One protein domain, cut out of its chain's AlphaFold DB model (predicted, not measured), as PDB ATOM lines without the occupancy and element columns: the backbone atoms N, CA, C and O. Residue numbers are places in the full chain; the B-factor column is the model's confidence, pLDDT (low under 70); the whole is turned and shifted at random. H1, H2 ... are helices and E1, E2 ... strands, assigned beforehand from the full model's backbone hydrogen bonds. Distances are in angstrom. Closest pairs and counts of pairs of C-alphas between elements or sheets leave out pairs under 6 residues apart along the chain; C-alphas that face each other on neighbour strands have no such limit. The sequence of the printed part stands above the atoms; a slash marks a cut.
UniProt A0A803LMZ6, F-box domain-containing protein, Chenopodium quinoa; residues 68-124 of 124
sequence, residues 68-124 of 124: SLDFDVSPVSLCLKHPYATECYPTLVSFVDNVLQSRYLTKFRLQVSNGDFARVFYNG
ATOM      1  N   SER A  68      26.760 -49.592  30.525       81.62
ATOM      2  CA  SER A  68      25.862 -48.518  30.127       81.62
ATOM      3  C   SER A  68      26.669 -47.398  29.486       81.62
ATOM      4  O   SER A  68      27.505 -46.780  30.146       81.62
ATOM      5  N   LEU A  69      26.405 -47.132  28.208       82.06
ATOM      6  CA  LEU A  69      26.907 -45.962  27.501       82.06
ATOM      7  C   LEU A  69      25.754 -44.991  27.246       82.06
ATOM      8  O   LEU A  69      24.703 -45.385  26.736       82.06
ATOM      9  N   ASP A  70      25.952 -43.727  27.607       85.69
ATOM     10  CA  ASP A  70      24.978 -42.651  27.441       85.69
ATOM     11  C   ASP A  70      25.681 -41.433  26.838       85.69
ATOM     12  O   ASP A  70      26.424 -40.715  27.511       85.69
ATOM     13  N   PHE A  71      25.508 -41.250  25.531       83.19
ATOM     14  CA  PHE A  71      26.058 -40.126  24.787       83.19
ATOM     15  C   PHE A  71      24.998 -39.025  24.688       83.19
ATOM     16  O   PHE A  71      24.073 -39.099  23.876       83.19
ATOM     17  N   ASP A  72      25.172 -37.992  25.511       81.75
ATOM     18  CA  ASP A  72      24.329 -36.795  25.648       81.75
ATOM     19  C   ASP A  72      24.623 -35.708  24.597       81.75
ATOM     20  O   ASP A  72      24.181 -34.565  24.696       81.75
ATOM     21  N   VAL A  73      25.410 -36.049  23.579       76.88
ATOM     22  CA  VAL A  73      25.769 -35.150  22.486       76.88
ATOM     23  C   VAL A  73      25.482 -35.847  21.176       76.88
ATOM     24  O   VAL A  73      25.800 -37.023  21.000       76.88
ATOM     25  N   SER A  74      24.922 -35.093  20.229       80.94
ATOM     26  CA  SER A  74      24.665 -35.635  18.907       80.94
ATOM     27  C   SER A  74      25.959 -35.972  18.166       80.94
ATOM     28  O   SER A  74      26.742 -35.059  17.865       80.94
ATOM     29  N   PRO A  75      26.160 -37.246  17.785       74.06
ATOM     30  CA  PRO A  75      27.316 -37.651  16.999       74.06
ATOM     31  C   PRO A  75      27.288 -37.016  15.609       74.06
ATOM     32  O   PRO A  75      28.335 -36.637  15.101       74.06
ATOM     33  N   VAL A  76      26.107 -36.810  15.014       76.25
ATOM     34  CA  VAL A  76      25.971 -36.174  13.694       76.25
ATOM     35  C   VAL A  76      26.466 -34.733  13.761       76.25
ATOM     36  O   VAL A  76      27.268 -34.309  12.931       76.25
ATOM     37  N   SER A  77      26.070 -33.997  14.801       76.31
ATOM     38  CA  SER A  77      26.534 -32.625  15.004       76.31
ATOM     39  C   SER A  77      28.055 -32.534  15.196       76.31
ATOM     40  O   SER A  77      28.674 -31.572  14.731       76.31
ATOM     41  N   LEU A  78      28.664 -33.534  15.848       74.12
ATOM     42  CA  LEU A  78      30.108 -33.616  16.070       74.12
ATOM     43  C   LEU A  78      30.855 -33.979  14.786       74.12
ATOM     44  O   LEU A  78      31.803 -33.282  14.438       74.12
ATOM     45  N   CYS A  79      30.404 -34.997  14.051       74.06
ATOM     46  CA  CYS A  79      31.006 -35.415  12.785       74.06
ATOM     47  C   CYS A  79      30.919 -34.315  11.717       74.06
ATOM     48  O   CYS A  79      31.862 -34.124  10.958       74.06
ATOM     49  N   LEU A  80      29.832 -33.533  11.692       76.69
ATOM     50  CA  LEU A  80      29.712 -32.380  10.793       76.69
ATOM     51  C   LEU A  80      30.690 -31.248  11.140       76.69
ATOM     52  O   LEU A  80      31.174 -30.558  10.247       76.69
ATOM     53  N   LYS A  81      30.972 -31.026  12.430       77.69
ATOM     54  CA  LYS A  81      31.950 -30.015  12.869       77.69
ATOM     55  C   LYS A  81      33.391 -30.499  12.723       77.69
ATOM     56  O   LYS A  81      34.286 -29.691  12.487       77.69
ATOM     57  N   HIS A  82      33.611 -31.798  12.894       77.75
ATOM     58  CA  HIS A  82      34.928 -32.412  12.979       77.75
ATOM     59  C   HIS A  82      34.953 -33.743  12.208       77.75
ATOM     60  O   HIS A  82      35.006 -34.807  12.826       77.75
ATOM     61  N   PRO A  83      34.952 -33.702  10.862       72.38
ATOM     62  CA  PRO A  83      34.874 -34.901  10.020       72.38
ATOM     63  C   PRO A  83      36.040 -35.886  10.209       72.38
ATOM     64  O   PRO A  83      35.902 -37.051   9.861       72.38
ATOM     65  N   TYR A  84      37.148 -35.449  10.818       78.31
ATOM     66  CA  TYR A  84      38.337 -36.270  11.091       78.31
ATOM     67  C   TYR A  84      38.523 -36.615  12.579       78.31
ATOM     68  O   TYR A  84      39.557 -37.154  12.968       78.31
ATOM     69  N   ALA A  85      37.551 -36.307  13.448       70.06
ATOM     70  CA  ALA A  85      37.705 -36.522  14.891       70.06
ATOM     71  C   ALA A  85      37.943 -37.995  15.260       70.06
ATOM     72  O   ALA A  85      38.671 -38.279  16.209       70.06
ATOM     73  N   THR A  86      37.372 -38.934  14.506       68.25
ATOM     74  CA  THR A  86      37.575 -40.373  14.726       68.25
ATOM     75  C   THR A  86      39.022 -40.804  14.483       68.25
ATOM     76  O   THR A  86      39.512 -41.686  15.181       68.25
ATOM     77  N   GLU A  87      39.734 -40.145  13.564       74.50
ATOM     78  CA  GLU A  87      41.161 -40.386  13.310       74.50
ATOM     79  C   GLU A  87      42.050 -39.762  14.396       74.50
ATOM     80  O   GLU A  87      43.126 -40.272  14.699       74.50
ATOM     81  N   CYS A  88      41.587 -38.684  15.039       72.38
ATOM     82  CA  CYS A  88      42.324 -38.007  16.107       72.38
ATOM     83  C   CYS A  88      42.303 -38.754  17.453       72.38
ATOM     84  O   CYS A  88      43.145 -38.473  18.308       72.38
ATOM     85  N   TYR A  89      41.371 -39.691  17.666       70.50
ATOM     86  CA  TYR A  89      41.187 -40.365  18.961       70.50
ATOM     87  C   TYR A  89      41.065 -41.898  18.844       70.50
ATOM     88  O   TYR A  89      40.072 -42.477  19.297       70.50
ATOM     89  N   PRO A  90      42.090 -42.598  18.318       75.56
ATOM     90  CA  PRO A  90      42.032 -44.042  18.060       75.56
ATOM     91  C   PRO A  90      41.787 -44.883  19.324       75.56
ATOM     92  O   PRO A  90      41.119 -45.912  19.271       75.56
ATOM     93  N   THR A  91      42.269 -44.437  20.490       71.19
ATOM     94  CA  THR A  91      42.037 -45.124  21.773       71.19
ATOM     95  C   THR A  91      40.570 -45.091  22.192       71.19
ATOM     96  O   THR A  91      40.067 -46.077  22.726       71.19
ATOM     97  N   LEU A  92      39.877 -43.974  21.947       73.69
ATOM     98  CA  LEU A  92      38.452 -43.854  22.251       73.69
ATOM     99  C   LEU A  92      37.640 -44.747  21.317       73.69
ATOM    100  O   LEU A  92      36.766 -45.461  21.792       73.69
ATOM    101  N   VAL A  93      37.958 -44.743  20.019       78.12
ATOM    102  CA  VAL A  93      37.287 -45.599  19.030       78.12
ATOM    103  C   VAL A  93      37.445 -47.072  19.402       78.12
ATOM    104  O   VAL A  93      36.445 -47.763  19.544       78.12
ATOM    105  N   SER A  94      38.669 -47.527  19.693       79.94
ATOM    106  CA  SER A  94      38.909 -48.911  20.124       79.94
ATOM    107  C   SER A  94      38.176 -49.264  21.424       79.94
ATOM    108  O   SER A  94      37.651 -50.367  21.551       79.94
ATOM    109  N   PHE A  95      38.103 -48.341  22.387       79.75
ATOM    110  CA  PHE A  95      37.303 -48.544  23.593       79.75
ATOM    111  C   PHE A  95      35.817 -48.716  23.263       79.75
ATOM    112  O   PHE A  95      35.204 -49.674  23.729       79.75
ATOM    113  N   VAL A  96      35.248 -47.813  22.457       78.50
ATOM    114  CA  VAL A  96      33.836 -47.873  22.063       78.50
ATOM    115  C   VAL A  96      33.552 -49.170  21.309       78.50
ATOM    116  O   VAL A  96      32.592 -49.850  21.656       78.50
ATOM    117  N   ASP A  97      34.411 -49.572  20.371       83.19
ATOM    118  CA  ASP A  97      34.282 -50.838  19.642       83.19
ATOM    119  C   ASP A  97      34.313 -52.047  20.584       83.19
ATOM    120  O   ASP A  97      33.454 -52.922  20.493       83.19
ATOM    121  N   ASN A  98      35.241 -52.080  21.545       80.94
ATOM    122  CA  ASN A  98      35.326 -53.165  22.528       80.94
ATOM    123  C   ASN A  98      34.077 -53.237  23.417       80.94
ATOM    124  O   ASN A  98      33.595 -54.326  23.732       80.94
ATOM    125  N   VAL A  99      33.541 -52.086  23.824       77.88
ATOM    126  CA  VAL A  99      32.324 -52.024  24.640       77.88
ATOM    127  C   VAL A  99      31.090 -52.408  23.822       77.88
ATOM    128  O   VAL A  99      30.236 -53.130  24.329       77.88
ATOM    129  N   LEU A 100      31.008 -52.010  22.550       81.50
ATOM    130  CA  LEU A 100      29.937 -52.422  21.637       81.50
ATOM    131  C   LEU A 100      29.979 -53.922  21.322       81.50
ATOM    132  O   LEU A 100      28.934 -54.550  21.172       81.50
ATOM    133  N   GLN A 101      31.174 -54.511  21.254       82.69
ATOM    134  CA  GLN A 101      31.365 -55.956  21.100       82.69
ATOM    135  C   GLN A 101      31.129 -56.736  22.407       82.69
ATOM    136  O   GLN A 101      31.038 -57.967  22.390       82.69
ATOM    137  N   SER A 102      31.020 -56.048  23.548       78.25
ATOM    138  CA  SER A 102      30.800 -56.684  24.843       78.25
ATOM    139  C   SER A 102      29.399 -57.284  24.933       78.25
ATOM    140  O   SER A 102      28.387 -56.595  24.819       78.25
ATOM    141  N   ARG A 103      29.326 -58.578  25.265       79.44
ATOM    142  CA  ARG A 103      28.056 -59.276  25.544       79.44
ATOM    143  C   ARG A 103      27.368 -58.808  26.827       79.44
ATOM    144  O   ARG A 103      26.249 -59.228  27.102       79.44
ATOM    145  N   TYR A 104      28.043 -57.976  27.612       78.62
ATOM    146  CA  TYR A 104      27.537 -57.468  28.878       78.62
ATOM    147  C   TYR A 104      26.908 -56.082  28.749       78.62
ATOM    148  O   TYR A 104      26.385 -55.594  29.741       78.62
ATOM    149  N   LEU A 105      26.937 -55.442  27.571       81.12
ATOM    150  CA  LEU A 105      26.325 -54.131  27.364       81.12
ATOM    151  C   LEU A 105      24.807 -54.210  27.601       81.12
ATOM    152  O   LEU A 105      24.079 -54.869  26.862       81.12
ATOM    153  N   THR A 106      24.325 -53.533  28.639       84.06
ATOM    154  CA  THR A 106      22.909 -53.526  29.036       84.06
ATOM    155  C   THR A 106      22.165 -52.310  28.499       84.06
ATOM    156  O   THR A 106      20.949 -52.360  28.309       84.06
ATOM    157  N   LYS A 107      22.876 -51.205  28.246       84.25
ATOM    158  CA  LYS A 107      22.276 -49.943  27.813       84.25
ATOM    159  C   LYS A 107      23.218 -49.184  26.879       84.25
ATOM    160  O   LYS A 107      24.370 -48.929  27.207       84.25
ATOM    161  N   PHE A 108      22.691 -48.768  25.735       83.69
ATOM    162  CA  PHE A 108      23.361 -47.865  24.805       83.69
ATOM    163  C   PHE A 108      22.382 -46.763  24.411       83.69
ATOM    164  O   PHE A 108      21.338 -47.034  23.815       83.69
ATOM    165  N   ARG A 109      22.685 -45.521  24.788       84.00
ATOM    166  CA  ARG A 109      21.910 -44.338  24.417       84.00
ATOM    167  C   ARG A 109      22.770 -43.403  23.592       84.00
ATOM    168  O   ARG A 109      23.883 -43.054  23.972       84.00
ATOM    169  N   LEU A 110      22.202 -42.990  22.469       82.81
ATOM    170  CA  LEU A 110      22.781 -42.022  21.562       82.81
ATOM    171  C   LEU A 110      21.740 -40.940  21.338       82.81
ATOM    172  O   LEU A 110      20.660 -41.212  20.807       82.81
ATOM    173  N   GLN A 111      22.029 -39.726  21.785       82.44
ATOM    174  CA  GLN A 111      21.128 -38.617  21.549       82.44
ATOM    175  C   GLN A 111      21.279 -38.151  20.101       82.44
ATOM    176  O   GLN A 111      22.377 -37.849  19.653       82.44
ATOM    177  N   VAL A 112      20.178 -38.083  19.357       77.44
ATOM    178  CA  VAL A 112      20.139 -37.463  18.026       77.44
ATOM    179  C   VAL A 112      19.152 -36.310  18.102       77.44
ATOM    180  O   VAL A 112      18.028 -36.474  18.578       77.44
ATOM    181  N   SER A 113      19.582 -35.122  17.697       75.50
ATOM    182  CA  SER A 113      18.760 -33.919  17.733       75.50
ATOM    183  C   SER A 113      17.979 -33.756  16.429       75.50
ATOM    184  O   SER A 113      18.427 -34.159  15.358       75.50
ATOM    185  N   ASN A 114      16.820 -33.095  16.488       71.19
ATOM    186  CA  ASN A 114      16.027 -32.817  15.286       71.19
ATOM    187  C   ASN A 114      16.803 -31.966  14.251       71.19
ATOM    188  O   ASN A 114      16.621 -32.104  13.043       71.19
ATOM    189  N   GLY A 115      17.729 -31.122  14.726       70.62
ATOM    190  CA  GLY A 115      18.618 -30.329  13.875       70.62
ATOM    191  C   GLY A 115      19.614 -31.163  13.060       70.62
ATOM    192  O   GLY A 115      20.093 -30.691  12.031       70.62
ATOM    193  N   ASP A 116      19.894 -32.401  13.471       69.06
ATOM    194  CA  ASP A 116      20.768 -33.309  12.726       69.06
ATOM    195  C   ASP A 116      20.090 -33.825  11.458       69.06
ATOM    196  O   ASP A 116      20.702 -33.838  10.392       69.06
ATOM    197  N   PHE A 117      18.800 -34.162  11.542       66.75
ATOM    198  CA  PHE A 117      18.011 -34.577  10.381       66.75
ATOM    199  C   PHE A 117      17.839 -33.427   9.384       66.75
ATOM    200  O   PHE A 117      17.977 -33.623   8.179       66.75
ATOM    201  N   ALA A 118      17.616 -32.206   9.878       65.62
ATOM    202  CA  ALA A 118      17.521 -31.027   9.021       65.62
ATOM    203  C   ALA A 118      18.806 -30.806   8.196       65.62
ATOM    204  O   ALA A 118      18.740 -30.518   7.005       65.62
ATOM    205  N   ARG A 119      19.984 -30.984   8.809       63.09
ATOM    206  CA  ARG A 119      21.280 -30.756   8.148       63.09
ATOM    207  C   ARG A 119      21.684 -31.849   7.166       63.09
ATOM    208  O   ARG A 119      22.359 -31.538   6.193       63.09
ATOM    209  N   VAL A 120      21.305 -33.100   7.426       61.91
ATOM    210  CA  VAL A 120      21.679 -34.240   6.572       61.91
ATOM    211  C   VAL A 120      20.754 -34.374   5.358       61.91
ATOM    212  O   VAL A 120      21.230 -34.729   4.286       61.91
ATOM    213  N   PHE A 121      19.458 -34.069   5.495       57.50
ATOM    214  CA  PHE A 121      18.466 -34.362   4.450       57.50
ATOM    215  C   PHE A 121      17.982 -33.151   3.637       57.50
ATOM    216  O   PHE A 121      17.456 -33.352   2.548       57.50
ATOM    217  N   TYR A 122      18.149 -31.915   4.121       56.72
ATOM    218  CA  TYR A 122      17.636 -30.714   3.431       56.72
ATOM    219  C   TYR A 122      18.725 -29.829   2.810       56.72
ATOM    220  O   TYR A 122      18.416 -28.763   2.288       56.72
ATOM    221  N   ASN A 123      19.986 -30.264   2.858       53.22
ATOM    222  CA  ASN A 123      21.126 -29.585   2.230       53.22
ATOM    223  C   ASN A 123      21.739 -30.407   1.073       53.22
ATOM    224  O   ASN A 123      22.917 -30.230   0.758       53.22
ATOM    225  N   GLY A 124      20.955 -31.324   0.491       47.19
ATOM    226  CA  GLY A 124      21.290 -32.070  -0.727       47.19
ATOM    227  C   GLY A 124      20.812 -31.357  -1.982       47.19
ATOM    228  O   GLY A 124      19.693 -30.799  -1.935       47.19
TER     229      GLY A 124
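AT A GLANCE: This is residues 68 to 124 of the 124 residues of the protein "F-box domain-containing protein" of Chenopodium quinoa (UniProt A0A803LMZ6). The model is an open, hollow loop: two short strands, E1 and E2, lie side by side as one wall, and between them the chain swings out through H1, H2 and H3 and comes back, with the middle empty. H4 follows E2 at one end of the long outline, near H1, and residues 86 to 92 stick out where H2 passes to H3. The 57 printed residues hold four named helices and two named strands, in the order E1, H1, H2, H3, E2, H4; the sheet, E1 beside E2, is parallel, and the class is mixed, helices and strands. The whole is loose, with a radius of gyration of the C-alphas of 13.3 A, and elongated, with spans of 38 by 25 by 17 A.

HOW THE PARTS SIT: E1, residues 68 to 71, and E2, residues 107 to 110, are parallel neighbours with an angle of 6 degrees between their directions. The C-alphas of Ser 68 and Lys 107 face each other at 4.5 A. N 69 and O 107, 2.9 A apart, and N 109 and O 69, 2.8 A apart, are within hydrogen-bond range. With H1, residues 75 to 81, H2, residues 85 to 88, and H3, residues 90 to 100, they form a strand-helix-strand unit, two parallel strands with helices between them along the chain. H1 and H2 are close but not clearly touching, their closest C-alphas being those of Cys 79 and Ala 85, at 7.1 A. H2 and H3 are also close but not clearly touching, with the C-alphas of Thr 86 and Val 93 closest at 6.8 A. H1 and H3 are apart, and so are E1 and H3. H4, residues 114 to 121, is close to H1 but not clearly touching it; the closest C-alphas, those of Val 76 and Asp 116, are 6.0 A apart. H1 and H4 run the same way at a steep tilt of 63 degrees. In H1, H3 and H4 every O i to N i+4 pair is within hydrogen-bond range; H2 is too short for such a pair.

IN THESE COORDINATES: E1 begins at C-alpha 68, (25.862, -48.518, 30.127), and measures 9.9 A. H1 measures 9.8 A and H2 5.0 A. H3, the longest helix, measures 15.1 A and begins at C-alpha 90, (42.032, -44.042, 18.060). E2 measures 10.1 A. H4 measures 11.2 A and ends at C-alpha 121, (18.466, -34.362, 4.450).

THE WHOLE: The two C-alphas farthest apart are those of Tyr 104 and Gly 124, at 39.5 A. The printed part has no cut and ends at the chain's last residue. No link is long; H3 to E2 is short, and the others are tight. The mean pLDDT of the printed part is 75.1, and it is under 70 at residue 86 and residues 116 to 124.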